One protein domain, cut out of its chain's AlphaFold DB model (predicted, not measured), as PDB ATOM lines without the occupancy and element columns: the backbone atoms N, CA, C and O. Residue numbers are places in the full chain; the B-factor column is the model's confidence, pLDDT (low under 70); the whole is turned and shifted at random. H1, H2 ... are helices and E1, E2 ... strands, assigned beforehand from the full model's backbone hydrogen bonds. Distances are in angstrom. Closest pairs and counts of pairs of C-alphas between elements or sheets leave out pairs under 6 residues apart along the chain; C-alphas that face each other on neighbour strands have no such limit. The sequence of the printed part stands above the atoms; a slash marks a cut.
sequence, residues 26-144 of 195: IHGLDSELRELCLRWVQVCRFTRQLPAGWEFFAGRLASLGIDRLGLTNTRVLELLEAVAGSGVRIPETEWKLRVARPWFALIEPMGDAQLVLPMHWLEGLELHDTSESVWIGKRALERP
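Overview. This is residues 26 to 144 of the 195 residues of an uncharacterized protein of Lacipirellula parvula (UniProt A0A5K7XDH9). A twisted, curling sheet of six strands has the long hairpin E3 and E4 along one edge and four short strands beyond it, with H2 packed on it by residues 80 to 84 beside E3. H1 reaches away before E1, and its last part meets H2; the loop of residues 47 to 60 lies toward the opposite end of the long axis. The printed part has 119 residues, with the order H1 E1 E2 H2 E3 E4 H3 E5 E6, and the mixed sheet runs E3 E4 E1 E2 E5 E6. The class is mixed, helices and strands, though under half of the residues are in named elements. The whole is compact, with a radius of gyration of the C-alphas of 13.6 A, and spans 38 by 34 by 25 A.

Arrangement. Start at the hairpin of E3, residues 95 to 101, and E4, residues 103 to 109, where N 98 and O 106 are 2.9 A apart. E4 is parallel to E1, residues 43 to 46; look for N 45 and O 103 at 2.8 A. E1 forms a hairpin with E2, residues 61 to 63, with N 44 and O 62 at 2.9 A. E2 is antiparallel to E5, residues 126 to 128, with N 63 and O 126 at 2.8 A. E5 forms a hairpin with E6, residues 133 to 135, with N 134 and O 127 at 2.8 A. From edge to edge the strands' lines turn by 147 degrees, and the sheet is only just strongly twisted, with C-alphas up to 4.4 A off its best plane. H2, residues 73 to 84, is on the sheet at a height of 9.5 A, over none of its strands; the closest C-alphas of H2 and E3 are those of Val 83 and Arg 98, 4.6 A apart. H1, residues 31 to 40, is not on the sheet but touches H2, its Leu 38 C-alpha 5.8 A from that of Leu 80, at a steep tilt of 68 degrees, only just short of about perpendicular. H3, residues 121 to 124, is only just not on the sheet, with 4 pairs of C-alphas within 10 A. E2, H2, E3 and E4, H3, E5 are split strand-helix-strand units, same-way strands with others between, and both crossovers are right-handed. In H1 and H2 every O i to N i+4 pair is within hydrogen-bond range; H3 is too short for one.

Along the chain. Find C-alpha 31 at (360.341, 247.916, 296.309), where H1 begins its 14.3 A. H2 measures 16.4 A, E3 18.6 A and E4 19.8 A. E6 ends at C-alpha 135, (359.453, 278.008, 302.878).

Size, cuts and confidence. The C-alphas of Asp 30 and Ala 52, the two farthest apart, are 39.7 A apart. The printed part has no cut, and the long links are E1 to E2 and E4 to H3. Mean pLDDT of the printed part is 82.8; residues 48, 129 to 132 and 137 to 144 are under 70.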
ATOM      1  N   ILE A  26     370.817 252.083 297.533       85.12
ATOM      2  CA  ILE A  26     369.408 251.681 297.675       85.12
ATOM      3  C   ILE A  26     368.947 250.685 296.603       85.12
ATOM      4  O   ILE A  26     367.826 250.190 296.665       85.12
ATOM      5  N   HIS A  27     369.795 250.371 295.618       84.44
ATOM      6  CA  HIS A  27     369.452 249.501 294.488       84.44
ATOM      7  C   HIS A  27     369.055 248.070 294.905       84.44
ATOM      8  O   HIS A  27     368.263 247.433 294.221       84.44
ATOM      9  N   GLY A  28     369.608 247.552 296.007       82.81
ATOM     10  CA  GLY A  28     369.338 246.191 296.493       82.81
ATOM     11  C   GLY A  28     368.168 246.065 297.472       82.81
ATOM     12  O   GLY A  28     367.960 244.978 298.005       82.81
ATOM     13  N   LEU A  29     367.458 247.159 297.757       86.31
ATOM     14  CA  LEU A  29     366.328 247.158 298.686       86.31
ATOM     15  C   LEU A  29     365.070 246.615 297.997       86.31
ATOM     16  O   LEU A  29     364.928 246.710 296.776       86.31
ATOM     17  N   ASP A  30     364.147 246.065 298.784       91.75
ATOM     18  CA  ASP A  30     362.807 245.739 298.297       91.75
ATOM     19  C   ASP A  30     362.080 246.998 297.785       91.75
ATOM     20  O   ASP A  30     362.475 248.130 298.068       91.75
ATOM     21  N   SER A  31     361.016 246.811 297.000       85.69
ATOM     22  CA  SER A  31     360.341 247.916 296.309       85.69
ATOM     23  C   SER A  31     359.771 248.978 297.250       85.69
ATOM     24  O   SER A  31     359.855 250.162 296.926       85.69
ATOM     25  N   GLU A  32     359.217 248.580 298.398       87.62
ATOM     26  CA  GLU A  32     358.601 249.516 299.347       87.62
ATOM     27  C   GLU A  32     359.675 250.325 300.075       87.62
ATOM     28  O   GLU A  32     359.606 251.555 300.141       87.62
ATOM     29  N   LEU A  33     360.722 249.651 300.554       84.75
ATOM     30  CA  LEU A  33     361.840 250.295 301.228       84.75
ATOM     31  C   LEU A  33     362.651 251.182 300.277       84.75
ATOM     32  O   LEU A  33     363.081 252.270 300.661       84.75
ATOM     33  N   ARG A  34     362.824 250.765 299.018       87.12
ATOM     34  CA  ARG A  34     363.464 251.575 297.974       87.12
ATOM     35  C   ARG A  34     362.673 252.846 297.700       87.12
ATOM     36  O   ARG A  34     363.278 253.915 297.623       87.12
ATOM     37  N   GLU A  35     361.351 252.749 297.549       88.25
ATOM     38  CA  GLU A  35     360.504 253.927 297.360       88.25
ATOM     39  C   GLU A  35     360.612 254.868 298.561       88.25
ATOM     40  O   GLU A  35     360.852 256.061 298.373       88.25
ATOM     41  N   LEU A  36     360.526 254.339 299.785       85.75
ATOM     42  CA  LEU A  36     360.717 255.134 300.993       85.75
ATOM     43  C   LEU A  36     362.078 255.844 300.964       85.75
ATOM     44  O   LEU A  36     362.131 257.065 301.085       85.75
ATOM     45  N   CYS A  37     363.177 255.127 300.726       87.19
ATOM     46  CA  CYS A  37     364.508 255.728 300.635       87.19
ATOM     47  C   CYS A  37     364.612 256.801 299.540       87.19
ATOM     48  O   CYS A  37     365.237 257.836 299.770       87.19
ATOM     49  N   LEU A  38     363.979 256.605 298.378       90.12
ATOM     50  CA  LEU A  38     363.900 257.634 297.338       90.12
ATOM     51  C   LEU A  38     363.179 258.885 297.837       90.12
ATOM     52  O   LEU A  38     363.651 259.992 297.595       90.12
ATOM     53  N   ARG A  39     362.082 258.745 298.586       88.12
ATOM     54  CA  ARG A  39     361.402 259.900 299.191       88.12
ATOM     55  C   ARG A  39     362.276 260.649 300.184       88.12
ATOM     56  O   ARG A  39     362.121 261.856 300.302       88.12
ATOM     57  N   TRP A  40     363.209 259.981 300.854       86.50
ATOM     58  CA  TRP A  40     364.151 260.627 301.770       86.50
ATOM     59  C   TRP A  40     365.290 261.376 301.065       86.50
ATOM     60  O   TRP A  40     365.959 262.189 301.697       86.50
ATOM     61  N   VAL A  41     365.489 261.187 299.755       89.31
ATOM     62  CA  VAL A  41     366.510 261.898 298.952       89.31
ATOM     63  C   VAL A  41     366.356 263.411 299.023       89.31
ATOM     64  O   VAL A  41     367.339 264.146 299.022       89.31
ATOM     65  N   GLN A  42     365.115 263.876 299.080       88.25
ATOM     66  CA  GLN A  42     364.781 265.296 299.138       88.25
ATOM     67  C   GLN A  42     365.127 265.920 300.499       88.25
ATOM     68  O   GLN A  42     365.126 267.140 300.594       88.25
ATOM     69  N   VAL A  43     365.499 265.131 301.514       87.88
ATOM     70  CA  VAL A  43     365.988 265.619 302.809       87.88
ATOM     71  C   VAL A  43     367.509 265.664 302.792       87.88
ATOM     72  O   VAL A  43     368.200 264.657 302.979       87.88
ATOM     73  N   CYS A  44     368.056 266.848 302.548       87.00
ATOM     74  CA  CYS A  44     369.474 267.005 302.272       87.00
ATOM     75  C   CYS A  44     370.086 268.257 302.890       87.00
ATOM     76  O   CYS A  44     369.445 269.296 303.006       87.00
ATOM     77  N   ARG A  45     371.363 268.171 303.259       86.94
ATOM     78  CA  ARG A  45     372.194 269.322 303.591       86.94
ATOM     79  C   ARG A  45     373.041 269.681 302.382       86.94
ATOM     80  O   ARG A  45     373.672 268.805 301.791       86.94
ATOM     81  N   PHE A  46     373.093 270.961 302.046       83.69
ATOM     82  CA  PHE A  46     373.949 271.443 300.967       83.69
ATOM     83  C   PHE A  46     375.391 271.633 301.441       83.69
ATOM     84  O   PHE A  46     375.658 271.998 302.595       83.69
ATOM     85  N   THR A  47     376.342 271.406 300.533       76.12
ATOM     86  CA  THR A  47     377.755 271.727 300.757       76.12
ATOM     87  C   THR A  47     377.964 273.210 301.039       76.12
ATOM     88  O   THR A  47     377.162 274.056 300.666       76.12
ATOM     89  N   ARG A  48     379.078 273.551 301.702       65.12
ATOM     90  CA  ARG A  48     379.467 274.961 301.900       65.12
ATOM     91  C   ARG A  48     380.002 275.617 300.627       65.12
ATOM     92  O   ARG A  48     379.943 276.831 300.505       65.12
ATOM     93  N   GLN A  49     380.559 274.823 299.717       75.25
ATOM     94  CA  GLN A  49     380.968 275.289 298.396       75.25
ATOM     95  C   GLN A  49     379.760 275.163 297.472       75.25
ATOM     96  O   GLN A  49     379.305 274.048 297.214       75.25
ATOM     97  N   LEU A  50     379.228 276.306 297.051       82.62
ATOM     98  CA  LEU A  50     378.076 276.429 296.164       82.62
ATOM     99  C   LEU A  50     378.375 277.485 295.094       82.62
ATOM    100  O   LEU A  50     379.245 278.333 295.315       82.62
ATOM    101  N   PRO A  51     377.681 277.445 293.943       82.31
ATOM    102  CA  PRO A  51     377.770 278.508 292.952       82.31
ATOM    103  C   PRO A  51     377.369 279.872 293.526       82.31
ATOM    104  O   PRO A  51     376.571 279.951 294.462       82.31
ATOM    105  N   ALA A  52     377.884 280.945 292.925       81.44
ATOM    106  CA  ALA A  52     377.513 282.306 293.302       81.44
ATOM    107  C   ALA A  52     375.993 282.519 293.170       81.44
ATOM    108  O   ALA A  52     375.398 282.125 292.165       81.44
ATOM    109  N   GLY A  53     375.374 283.133 294.179       78.44
ATOM    110  CA  GLY A  53     373.922 283.347 294.258       78.44
ATOM    111  C   GLY A  53     373.139 282.210 294.930       78.44
ATOM    112  O   GLY A  53     371.919 282.303 295.053       78.44
ATOM    113  N   TRP A  54     373.816 281.145 295.372       79.38
ATOM    114  CA  TRP A  54     373.216 279.980 296.041       79.38
ATOM    115  C   TRP A  54     373.646 279.859 297.508       79.38
ATOM    116  O   TRP A  54     373.389 278.852 298.165       79.38
ATOM    117  N   GLU A  55     374.279 280.892 298.060       82.75
ATOM    118  CA  GLU A  55     374.837 280.908 299.414       82.75
ATOM    119  C   GLU A  55     373.769 280.683 300.490       82.75
ATOM    120  O   GLU A  55     374.074 280.185 301.571       82.75
ATOM    121  N   PHE A  56     372.505 280.985 300.186       77.38
ATOM    122  CA  PHE A  56     371.380 280.783 301.100       77.38
ATOM    123  C   PHE A  56     371.146 279.311 301.482       77.38
ATOM    124  O   PHE A  56     370.523 279.038 302.505       77.38
ATOM    125  N   PHE A  57     371.665 278.360 300.703       77.00
ATOM    126  CA  PHE A  57     371.638 276.935 301.029       77.00
ATOM    127  C   PHE A  57     372.778 276.497 301.954       77.00
ATOM    128  O   PHE A  57     372.706 275.431 302.571       77.00
ATOM    129  N   ALA A  58     373.859 277.276 302.028       79.31
ATOM    130  CA  ALA A  58     375.127 276.820 302.572       79.31
ATOM    131  C   ALA A  58     374.989 276.354 304.026       79.31
ATOM    132  O   ALA A  58     374.678 277.120 304.937       79.31
ATOM    133  N   GLY A  59     375.264 275.068 304.255       72.81
ATOM    134  CA  GLY A  59     375.252 274.482 305.590       72.81
ATOM    135  C   GLY A  59     373.868 274.306 306.216       72.81
ATOM    136  O   GLY A  59     373.830 273.817 307.349       72.81
ATOM    137  N   ARG A  60     372.775 274.616 305.509       76.38
ATOM    138  CA  ARG A  60     371.399 274.391 305.970       76.38
ATOM    139  C   ARG A  60     370.914 272.995 305.610       76.38
ATOM    140  O   ARG A  60     371.292 272.450 304.570       76.38
ATOM    141  N   LEU A  61     370.103 272.423 306.492       84.69
ATOM    142  CA  LEU A  61     369.300 271.254 306.166       84.69
ATOM    143  C   LEU A  61     368.083 271.737 305.377       84.69
ATOM    144  O   LEU A  61     367.552 272.806 305.659       84.69
ATOM    145  N   ALA A  62     367.664 270.985 304.373       85.38
ATOM    146  CA  ALA A  62     366.557 271.366 303.520       85.38
ATOM    147  C   ALA A  62     365.724 270.149 303.126       85.38
ATOM    148  O   ALA A  62     366.268 269.061 302.924       85.38
ATOM    149  N   SER A  63     364.426 270.372 302.963       87.56
ATOM    150  CA  SER A  63     363.530 269.500 302.217       87.56
ATOM    151  C   SER A  63     363.299 270.112 300.838       87.56
ATOM    152  O   SER A  63     362.737 271.197 300.731       87.56
ATOM    153  N   LEU A  64     363.715 269.435 299.764       86.88
ATOM    154  CA  LEU A  64     363.505 269.908 298.385       86.88
ATOM    155  C   LEU A  64     362.017 270.000 298.001       86.88
ATOM    156  O   LEU A  64     361.697 270.620 296.988       86.88
ATOM    157  N   GLY A  65     361.145 269.317 298.755       84.00
ATOM    158  CA  GLY A  65     359.693 269.250 298.569       84.00
ATOM    159  C   GLY A  65     359.243 269.001 297.131       84.00
ATOM    160  O   GLY A  65     358.249 269.572 296.680       84.00
ATOM    161  N   ILE A  66     359.935 268.102 296.423       88.62
ATOM    162  CA  ILE A  66     359.584 267.684 295.057       88.62
ATOM    163  C   ILE A  66     358.174 267.076 295.037       88.62
ATOM    164  O   ILE A  66     357.400 267.336 294.115       88.62
ATOM    165  N   ASP A  67     357.804 266.349 296.097       85.00
ATOM    166  CA  ASP A  67     356.450 265.817 296.305       85.00
ATOM    167  C   ASP A  67     355.355 266.893 296.300       85.00
ATOM    168  O   ASP A  67     354.187 266.595 296.053       85.00
ATOM    169  N   ARG A  68     355.713 268.146 296.593       79.44
ATOM    170  CA  ARG A  68     354.769 269.254 296.755       79.44
ATOM    171  C   ARG A  68     354.590 270.085 295.488       79.44
ATOM    172  O   ARG A  68     353.814 271.032 295.506       79.44
ATOM    173  N   LEU A  69     355.251 269.720 294.386       81.56
ATOM    174  CA  LEU A  69     355.210 270.447 293.108       81.56
ATOM    175  C   LEU A  69     354.008 270.075 292.214       81.56
ATOM    176  O   LEU A  69     353.978 270.442 291.041       81.56
ATOM    177  N   GLY A  70     353.028 269.317 292.721       81.88
ATOM    178  CA  GLY A  70     351.841 268.926 291.943       81.88
ATOM    179  C   GLY A  70     352.119 267.933 290.809       81.88
ATOM    180  O   GLY A  70     351.338 267.838 289.863       81.88
ATOM    181  N   LEU A  71     353.237 267.208 290.879       86.00
ATOM    182  CA  LEU A  71     353.623 266.195 289.899       86.00
ATOM    183  C   LEU A  71     352.923 264.855 290.175       86.00
ATOM    184  O   LEU A  71     352.531 264.555 291.302       86.00
ATOM    185  N   THR A  72     352.802 264.013 289.146       89.25
ATOM    186  CA  THR A  72     352.327 262.634 289.325       89.25
ATOM    187  C   THR A  72     353.333 261.812 290.127       89.25
ATOM    188  O   THR A  72     354.538 262.062 290.066       89.25
ATOM    189  N   ASN A  73     352.854 260.777 290.823       88.44
ATOM    190  CA  ASN A  73     353.705 259.912 291.643       88.44
ATOM    191  C   ASN A  73     354.904 259.349 290.865       88.44
ATOM    192  O   ASN A  73     356.046 259.465 291.298       88.44
ATOM    193  N   THR A  74     354.634 258.807 289.675       92.12
ATOM    194  CA  THR A  74     355.649 258.282 288.754       92.12
ATOM    195  C   THR A  74     356.701 259.332 288.424       92.12
ATOM    196  O   THR A  74     357.893 259.051 288.501       92.12
ATOM    197  N   ARG A  75     356.277 260.567 288.128       93.31
ATOM    198  CA  ARG A  75     357.204 261.637 287.767       93.31
ATOM    199  C   ARG A  75     358.071 262.080 288.943       93.31
ATOM    200  O   ARG A  75     359.233 262.424 288.743       93.31
ATOM    201  N   VAL A  76     357.524 262.070 290.157       92.25
ATOM    202  CA  VAL A  76     358.313 262.355 291.356       92.25
ATOM    203  C   VAL A  76     359.377 261.282 291.568       92.25
ATOM    204  O   VAL A  76     360.538 261.624 291.766       92.25
ATOM    205  N   LEU A  77     359.017 260.000 291.462       92.81
ATOM    206  CA  LEU A  77     359.974 258.903 291.623       92.81
ATOM    207  C   LEU A  77     361.089 258.946 290.572       92.81
ATOM    208  O   LEU A  77     362.253 258.805 290.934       92.81
ATOM    209  N   GLU A  78     360.767 259.234 289.307       94.75
ATOM    210  CA  GLU A  78     361.769 259.450 288.251       94.75
ATOM    211  C   GLU A  78     362.750 260.581 288.598       94.75
ATOM    212  O   GLU A  78     363.961 260.442 288.419       94.75
ATOM    213  N   LEU A  79     362.238 261.711 289.103       94.88
ATOM    214  CA  LEU A  79     363.076 262.840 289.504       94.88
ATOM    215  C   LEU A  79     363.953 262.490 290.706       94.88
ATOM    216  O   LEU A  79     365.148 262.769 290.669       94.88
ATOM    217  N   LEU A  80     363.393 261.880 291.752       93.81
ATOM    218  CA  LEU A  80     364.138 261.496 292.954       93.81
ATOM    219  C   LEU A  80     365.218 260.459 292.642       93.81
ATOM    220  O   LEU A  80     366.322 260.544 293.177       93.81
ATOM    221  N   GLU A  81     364.938 259.525 291.735       94.12
ATOM    222  CA  GLU A  81     365.914 258.549 291.261       94.12
ATOM    223  C   GLU A  81     367.069 259.224 290.513       94.12
ATOM    224  O   GLU A  81     368.236 258.948 290.797       94.12
ATOM    225  N   ALA A  82     366.772 260.176 289.626       94.50
ATOM    226  CA  ALA A  82     367.811 260.949 288.959       94.50
ATOM    227  C   ALA A  82     368.596 261.834 289.935       94.50
ATOM    228  O   ALA A  82     369.822 261.882 289.841       94.50
ATOM    229  N   VAL A  83     367.940 262.473 290.909       93.69
ATOM    230  CA  VAL A  83     368.605 263.238 291.978       93.69
ATOM    231  C   VAL A  83     369.546 262.331 292.779       93.69
ATOM    232  O   VAL A  83     370.677 262.727 293.048       93.69
ATOM    233  N   ALA A  84     369.125 261.115 293.132       91.94
ATOM    234  CA  ALA A  84     369.952 260.134 293.838       91.94
ATOM    235  C   ALA A  84     371.076 259.537 292.972       91.94
ATOM    236  O   ALA A  84     372.042 259.002 293.518       91.94
ATOM    237  N   GLY A  85     370.918 259.583 291.646       91.75
ATOM    238  CA  GLY A  85     371.785 258.990 290.632       91.75
ATOM    239  C   GLY A  85     372.688 260.015 289.945       91.75
ATOM    240  O   GLY A  85     373.655 260.478 290.537       91.75
ATOM    241  N   SER A  86     372.416 260.337 288.676       90.44
ATOM    242  CA  SER A  86     373.247 261.209 287.820       90.44
ATOM    243  C   SER A  86     373.114 262.713 288.101       90.44
ATOM    244  O   SER A  86     373.931 263.512 287.631       90.44
ATOM    245  N   GLY A  87     372.095 263.103 288.860       93.19
ATOM    246  CA  GLY A  87     371.646 264.473 289.071       93.19
ATOM    247  C   GLY A  87     370.580 264.919 288.068       93.19
ATOM    248  O   GLY A  87     370.434 264.352 286.982       93.19
ATOM    249  N   VAL A  88     369.851 265.967 288.447       94.94
ATOM    250  CA  VAL A  88     368.824 266.648 287.644       94.94
ATOM    251  C   VAL A  88     369.268 268.069 287.331       94.94
ATOM    252  O   VAL A  88     369.797 268.772 288.189       94.94
ATOM    253  N   ARG A  89     369.058 268.516 286.098       95.06
ATOM    254  CA  ARG A  89     369.402 269.866 285.660       95.06
ATOM    255  C   ARG A  89     368.537 270.907 286.375       95.06
ATOM    256  O   ARG A  89     367.315 270.756 286.455       95.06
ATOM    257  N   ILE A  90     369.170 271.986 286.831       92.25
ATOM    258  CA  ILE A  90     368.488 273.171 287.355       92.25
ATOM    259  C   ILE A  90     368.079 274.059 286.156       92.25
ATOM    260  O   ILE A  90     368.932 274.348 285.307       92.25
ATOM    261  N   PRO A  91     366.803 274.480 286.040       89.31
ATOM    262  CA  PRO A  91     366.300 275.233 284.890       89.31
ATOM    263  C   PRO A  91     367.088 276.518 284.674       89.31
ATOM    264  O   PRO A  91     367.487 277.151 285.642       89.31
ATOM    265  N   GLU A  92     367.304 276.886 283.410       89.25
ATOM    266  CA  GLU A  92     367.958 278.151 283.025       89.25
ATOM    267  C   GLU A  92     369.384 278.336 283.576       89.25
ATOM    268  O   GLU A  92     369.930 279.435 283.566       89.25
ATOM    269  N   THR A  93     370.027 277.247 284.005       88.25
ATOM    270  CA  THR A  93     371.413 277.267 284.477       88.25
ATOM    271  C   THR A  93     372.264 276.181 283.820       88.25
ATOM    272  O   THR A  93     371.753 275.264 283.163       88.25
ATOM    273  N   GLU A  94     373.575 276.281 284.041       91.00
ATOM    274  CA  GLU A  94     374.582 275.265 283.715       91.00
ATOM    275  C   GLU A  94     374.880 274.344 284.909       91.00
ATOM    276  O   GLU A  94     375.939 273.721 284.974       91.00
ATOM    277  N   TRP A  95     373.961 274.251 285.873       92.31
ATOM    278  CA  TRP A  95     374.133 273.472 287.097       92.31
ATOM    279  C   TRP A  95     373.153 272.300 287.157       92.31
ATOM    280  O   TRP A  95     372.054 272.333 286.596       92.31
ATOM    281  N   LYS A  96     373.538 271.252 287.886       93.12
ATOM    282  CA  LYS A  96     372.651 270.147 288.256       93.12
ATOM    283  C   LYS A  96     372.664 269.914 289.765       93.12
ATOM    284  O   LYS A  96     373.679 270.122 290.427       93.12
ATOM    285  N   LEU A  97     371.529 269.457 290.280       92.38
ATOM    286  CA  LEU A  97     371.323 269.038 291.660       92.38
ATOM    287  C   LEU A  97     371.445 267.517 291.755       92.38
ATOM    288  O   LEU A  97     370.786 266.791 291.011       92.38
ATOM    289  N   ARG A  98     372.253 267.026 292.692       91.38
ATOM    290  CA  ARG A  98     372.410 265.594 292.974       91.38
ATOM    291  C   ARG A  98     372.544 265.356 294.471       91.38
ATOM    292  O   ARG A  98     373.129 266.171 295.172       91.38
ATOM    293  N   VAL A  99     372.073 264.216 294.959       88.12
ATOM    294  CA  VAL A  99     372.312 263.744 296.326       88.12
ATOM    295  C   VAL A  99     373.255 262.548 296.276       88.12
ATOM    296  O   VAL A  99     372.918 261.478 295.772       88.12
ATOM    297  N   ALA A 100     374.478 262.738 296.772       81.12
ATOM    298  CA  ALA A 100     375.515 261.706 296.710       81.12
ATOM    299  C   ALA A 100     375.371 260.654 297.824       81.12
ATOM    300  O   ALA A 100     375.792 259.512 297.655       81.12
ATOM    301  N   ARG A 101     374.809 261.044 298.972       75.56
ATOM    302  CA  ARG A 101     374.573 260.218 300.172       75.56
ATOM    303  C   ARG A 101     373.361 260.775 300.924       75.56
ATOM    304  O   ARG A 101     373.032 261.939 300.677       75.56
ATOM    305  N   PRO A 102     372.748 260.029 301.868       70.12
ATOM    306  CA  PRO A 102     371.751 260.614 302.756       70.12
ATOM    307  C   PRO A 102     372.264 261.933 303.318       70.12
ATOM    308  O   PRO A 102     373.421 262.031 303.740       70.12
ATOM    309  N   TRP A 103     371.410 262.947 303.278       73.94
ATOM    310  CA  TRP A 103     371.687 264.259 303.844       73.94
ATOM    311  C   TRP A 103     372.792 265.070 303.152       73.94
ATOM    312  O   TRP A 103     373.206 266.082 303.708       73.94
ATOM    313  N   PHE A 104     373.265 264.689 301.959       85.44
ATOM    314  CA  PHE A 104     374.338 265.418 301.270       85.44
ATOM    315  C   PHE A 104     373.991 265.748 299.816       85.44
ATOM    316  O   PHE A 104     374.207 264.941 298.906       85.44
ATOM    317  N   ALA A 105     373.472 266.961 299.618       88.56
ATOM    318  CA  ALA A 105     373.187 267.530 298.311       88.56
ATOM    319  C   ALA A 105     374.379 268.304 297.752       88.56
ATOM    320  O   ALA A 105     375.103 269.008 298.461       88.56
ATOM    321  N   LEU A 106     374.530 268.177 296.441       88.38
ATOM    322  CA  LEU A 106     375.556 268.776 295.616       88.38
ATOM    323  C   LEU A 106     374.889 269.597 294.520       88.38
ATOM    324  O   LEU A 106     373.989 269.107 293.834       88.38
ATOM    325  N   ILE A 107     375.384 270.816 294.335       89.81
ATOM    326  CA  ILE A 107     375.172 271.586 293.114       89.81
ATOM    327  C   ILE A 107     376.501 271.568 292.370       89.81
ATOM    328  O   ILE A 107     377.492 272.117 292.846       89.81
ATOM    329  N   GLU A 108     376.534 270.876 291.238       88.69
ATOM    330  CA  GLU A 108     377.750 270.644 290.457       88.69
ATOM    331  C   GLU A 108     377.520 271.027 288.987       88.69
ATOM    332  O   GLU A 108     376.360 271.109 288.558       88.69
ATOM    333  N   PRO A 109     378.584 271.321 288.213       89.75
ATOM    334  CA  PRO A 109     378.443 271.669 286.804       89.75
ATOM    335  C   PRO A 109     377.636 270.617 286.043       89.75
ATOM    336  O   PRO A 109     377.739 269.410 286.294       89.75
ATOM    337  N   MET A 110     376.811 271.085 285.112       85.19
ATOM    338  CA  MET A 110     376.003 270.230 284.261       85.19
ATOM    339  C   MET A 110     376.915 269.329 283.421       85.19
ATOM    340  O   MET A 110     377.801 269.796 282.712       85.19
ATOM    341  N   GLY A 111     376.681 268.023 283.528       80.88
ATOM    342  CA  GLY A 111     377.197 267.014 282.605       80.88
ATOM    343  C   GLY A 111     376.037 266.429 281.806       80.88
ATOM    344  O   GLY A 111     375.149 267.156 281.372       80.88
ATOM    345  N   ASP A 112     375.962 265.104 281.731       77.81
ATOM    346  CA  ASP A 112     374.969 264.378 280.921       77.81
ATOM    347  C   ASP A 112     373.554 264.294 281.547       77.81
ATOM    348  O   ASP A 112     372.805 263.347 281.306       77.81
ATOM    349  N   ALA A 113     373.168 265.255 282.393       82.81
ATOM    350  CA  ALA A 113     371.875 265.230 283.081       82.81
ATOM    351  C   ALA A 113     370.714 265.484 282.101       82.81
ATOM    352  O   ALA A 113     370.547 266.592 281.594       82.81
ATOM    353  N   GLN A 114     369.890 264.458 281.862       85.81
ATOM    354  CA  GLN A 114     368.777 264.522 280.903       85.81
ATOM    355  C   GLN A 114     367.485 265.092 281.500       85.81
ATOM    356  O   GLN A 114     366.721 265.763 280.807       85.81
ATOM    357  N   LEU A 115     367.219 264.823 282.782       93.31
ATOM    358  CA  LEU A 115     366.024 265.321 283.458       93.31
ATOM    359  C   LEU A 115     366.244 266.735 283.983       93.31
ATOM    360  O   LEU A 115     367.288 267.038 284.553       93.31
ATOM    361  N   VAL A 116     365.227 267.579 283.820       94.06
ATOM    362  CA  VAL A 116     365.216 268.971 284.276       94.06
ATOM    363  C   VAL A 116     364.185 269.113 285.393       94.06
ATOM    364  O   VAL A 116     363.080 268.573 285.284       94.06
ATOM    365  N   LEU A 117     364.543 269.827 286.462       91.81
ATOM    366  CA  LEU A 117     363.590 270.211 287.504       91.81
ATOM    367  C   LEU A 117     362.478 271.107 286.920       91.81
ATOM    368  O   LEU A 117     362.686 271.793 285.919       91.81
ATOM    369  N   PRO A 118     361.287 271.149 287.534       88.12
ATOM    370  CA  PRO A 118     360.272 272.136 287.173       88.12
ATOM    371  C   PRO A 118     360.781 273.573 287.362       88.12
ATOM    372  O   PRO A 118     361.533 273.845 288.291       88.12
ATOM    373  N   MET A 119     360.324 274.518 286.530       84.31
ATOM    374  CA  MET A 119     360.766 275.925 286.596       84.31
ATOM    375  C   MET A 119     360.609 276.546 287.997       84.31
ATOM    376  O   MET A 119     361.459 277.295 288.457       84.31
ATOM    377  N   HIS A 120     359.537 276.183 288.699       78.75
ATOM    378  CA  HIS A 120     359.176 276.703 290.019       78.75
ATOM    379  C   HIS A 120     359.616 275.779 291.167       78.75
ATOM    380  O   HIS A 120     359.014 275.794 292.237       78.75
ATOM    381  N   TRP A 121     360.630 274.933 290.966       84.56
ATOM    382  CA  TRP A 121     361.027 273.930 291.962       84.56
ATOM    383  C   TRP A 121     361.410 274.530 293.322       84.56
ATOM    384  O   TRP A 121     361.140 273.914 294.349       84.56
ATOM    385  N   LEU A 122     361.980 275.743 293.342       82.31
ATOM    386  CA  LEU A 122     362.299 276.458 294.580       82.31
ATOM    387  C   LEU A 122     361.051 276.719 295.429       82.31
ATOM    388  O   LEU A 122     361.161 276.821 296.640       82.31
ATOM    389  N   GLU A 123     359.855 276.783 294.842       81.50
ATOM    390  CA  GLU A 123     358.630 276.991 295.616       81.50
ATOM    391  C   GLU A 123     358.252 275.791 296.494       81.50
ATOM    392  O   GLU A 123     357.494 275.958 297.446       81.50
ATOM    393  N   GLY A 124     358.771 274.598 296.189       75.62
ATOM    394  CA  GLY A 124     358.615 273.403 297.020       75.62
ATOM    395  C   GLY A 124     359.678 273.274 298.111       75.62
ATOM    396  O   GLY A 124     359.595 272.363 298.922       75.62
ATOM    397  N   LEU A 125     360.675 274.154 298.145       83.12
ATOM    398  CA  LEU A 125     361.812 274.031 299.044       83.12
ATOM    399  C   LEU A 125     361.512 274.617 300.427       83.12
ATOM    400  O   LEU A 125     361.082 275.768 300.559       83.12
ATOM    401  N   GLU A 126     361.848 273.841 301.450       83.94
ATOM    402  CA  GLU A 126     361.840 274.234 302.853       83.94
ATOM    403  C   GLU A 126     363.262 274.159 303.408       83.94
ATOM    404  O   GLU A 126     363.947 273.143 303.279       83.94
ATOM    405  N   LEU A 127     363.732 275.247 304.008       82.94
ATOM    406  CA  LEU A 127     365.022 275.313 304.683       82.94
ATOM    407  C   LEU A 127     364.799 275.184 306.184       82.94
ATOM    408  O   LEU A 127     364.097 276.006 306.762       82.94
ATOM    409  N   HIS A 128     365.449 274.217 306.816       77.94
ATOM    410  CA  HIS A 128     365.413 274.023 308.258       77.94
ATOM    411  C   HIS A 128     366.639 274.690 308.881       77.94
ATOM    412  O   HIS A 128     367.785 274.296 308.622       77.94
ATOM    413  N   ASP A 129     366.390 275.714 309.692       68.00
ATOM    414  CA  ASP A 129     367.364 276.291 310.612       68.00
ATOM    415  C   ASP A 129     367.068 275.801 312.040       68.00
ATOM    416  O   ASP A 129     366.034 275.189 312.301       68.00
ATOM    417  N   THR A 130     367.971 276.041 312.988       61.47
ATOM    418  CA  THR A 130     367.902 275.471 314.346       61.47
ATOM    419  C   THR A 130     366.684 275.894 315.174       61.47
ATOM    420  O   THR A 130     366.469 275.328 316.240       61.47
ATOM    421  N   SER A 131     365.902 276.871 314.715       53.72
ATOM    422  CA  SER A 131     364.701 277.352 315.409       53.72
ATOM    423  C   SER A 131     363.495 277.602 314.501       53.72
ATOM    424  O   SER A 131     362.402 277.793 315.020       53.72
ATOM    425  N   GLU A 132     363.663 277.624 313.172       62.47
ATOM    426  CA  GLU A 132     362.581 277.931 312.228       62.47
ATOM    427  C   GLU A 132     362.775 277.211 310.889       62.47
ATOM    428  O   GLU A 132     363.896 277.093 310.384       62.47
ATOM    429  N   SER A 133     361.662 276.787 310.290       71.88
ATOM    430  CA  SER A 133     361.618 276.365 308.891       71.88
ATOM    431  C   SER A 133     361.179 277.525 307.999       71.88
ATOM    432  O   SER A 133     360.170 278.180 308.260       71.88
ATOM    433  N   VAL A 134     361.907 277.758 306.908       73.31
ATOM    434  CA  VAL A 134     361.600 278.797 305.921       73.31
ATOM    435  C   VAL A 134     361.209 278.155 304.598       73.31
ATOM    436  O   VAL A 134     362.037 277.543 303.923       73.31
ATOM    437  N   TRP A 135     359.956 278.358 304.203       74.50
ATOM    438  CA  TRP A 135     359.453 278.008 302.878       74.50
ATOM    439  C   TRP A 135     359.805 279.095 301.869       74.50
ATOM    440  O   TRP A 135     359.542 280.275 302.102       74.50
ATOM    441  N   ILE A 136     360.377 278.701 300.732       71.00
ATOM    442  CA  ILE A 136     360.795 279.665 299.707       71.00
ATOM    443  C   ILE A 136     359.620 280.114 298.819       71.00
ATOM    444  O   ILE A 136     359.639 281.237 298.314       71.00
ATOM    445  N   GLY A 137     358.560 279.310 298.658       61.31
ATOM    446  CA  GLY A 137     357.394 279.687 297.847       61.31
ATOM    447  C   GLY A 137     356.041 279.228 298.392       61.31
ATOM    448  O   GLY A 137     355.948 278.504 299.376       61.31
ATOM    449  N   LYS A 138     354.966 279.709 297.749       51.41
ATOM    450  CA  LYS A 138     353.567 279.549 298.200       51.41
ATOM    451  C   LYS A 138     352.821 278.367 297.564       51.41
ATOM    452  O   LYS A 138     351.674 278.132 297.927       51.41
ATOM    453  N   ARG A 139     353.418 277.658 296.597       53.22
ATOM    454  CA  ARG A 139     352.768 276.549 295.865       53.22
ATOM    455  C   ARG A 139     353.007 275.159 296.446       53.22
ATOM    456  O   ARG A 139     352.578 274.184 295.836       53.22
ATOM    457  N   ALA A 140     353.652 275.050 297.601       57.50
ATOM    458  CA  ALA A 140     353.777 273.770 298.274       57.50
ATOM    459  C   ALA A 140     352.373 273.210 298.579       57.50
ATOM    460  O   ALA A 140     351.603 273.832 299.310       57.50
ATOM    461  N   LEU A 141     352.025 272.056 297.996       56.62
ATOM    462  CA  LEU A 141     350.808 271.330 298.369       56.62
ATOM    463  C   LEU A 141     350.745 271.147 299.894       56.62
ATOM    464  O   LEU A 141     351.765 270.861 300.527       56.62
ATOM    465  N   GLU A 142     349.538 271.253 300.465       58.53
ATOM    466  CA  GLU A 142     349.305 271.094 301.910       58.53
ATOM    467  C   GLU A 142     349.740 269.717 302.426       58.53
ATOM    468  O   GLU A 142     350.096 269.575 303.595       58.53
ATOM    469  N   ARG A 143     349.741 268.697 301.554       63.19
ATOM    470  CA  ARG A 143     350.102 267.329 301.915       63.19
ATOM    471  C   ARG A 143     351.159 266.744 300.968       63.19
ATOM    472  O   ARG A 143     350.851 266.531 299.794       63.19
ATOM    473  N   PRO A 144     352.380 266.462 301.456       65.19
ATOM    474  CA  PRO A 144     353.384 265.737 300.684       65.19
ATOM    475  C   PRO A 144     353.018 264.249 300.521       65.19
ATOM    476  O   PRO A 144     352.268 263.687 301.323       65.19
TER     477      PRO A 144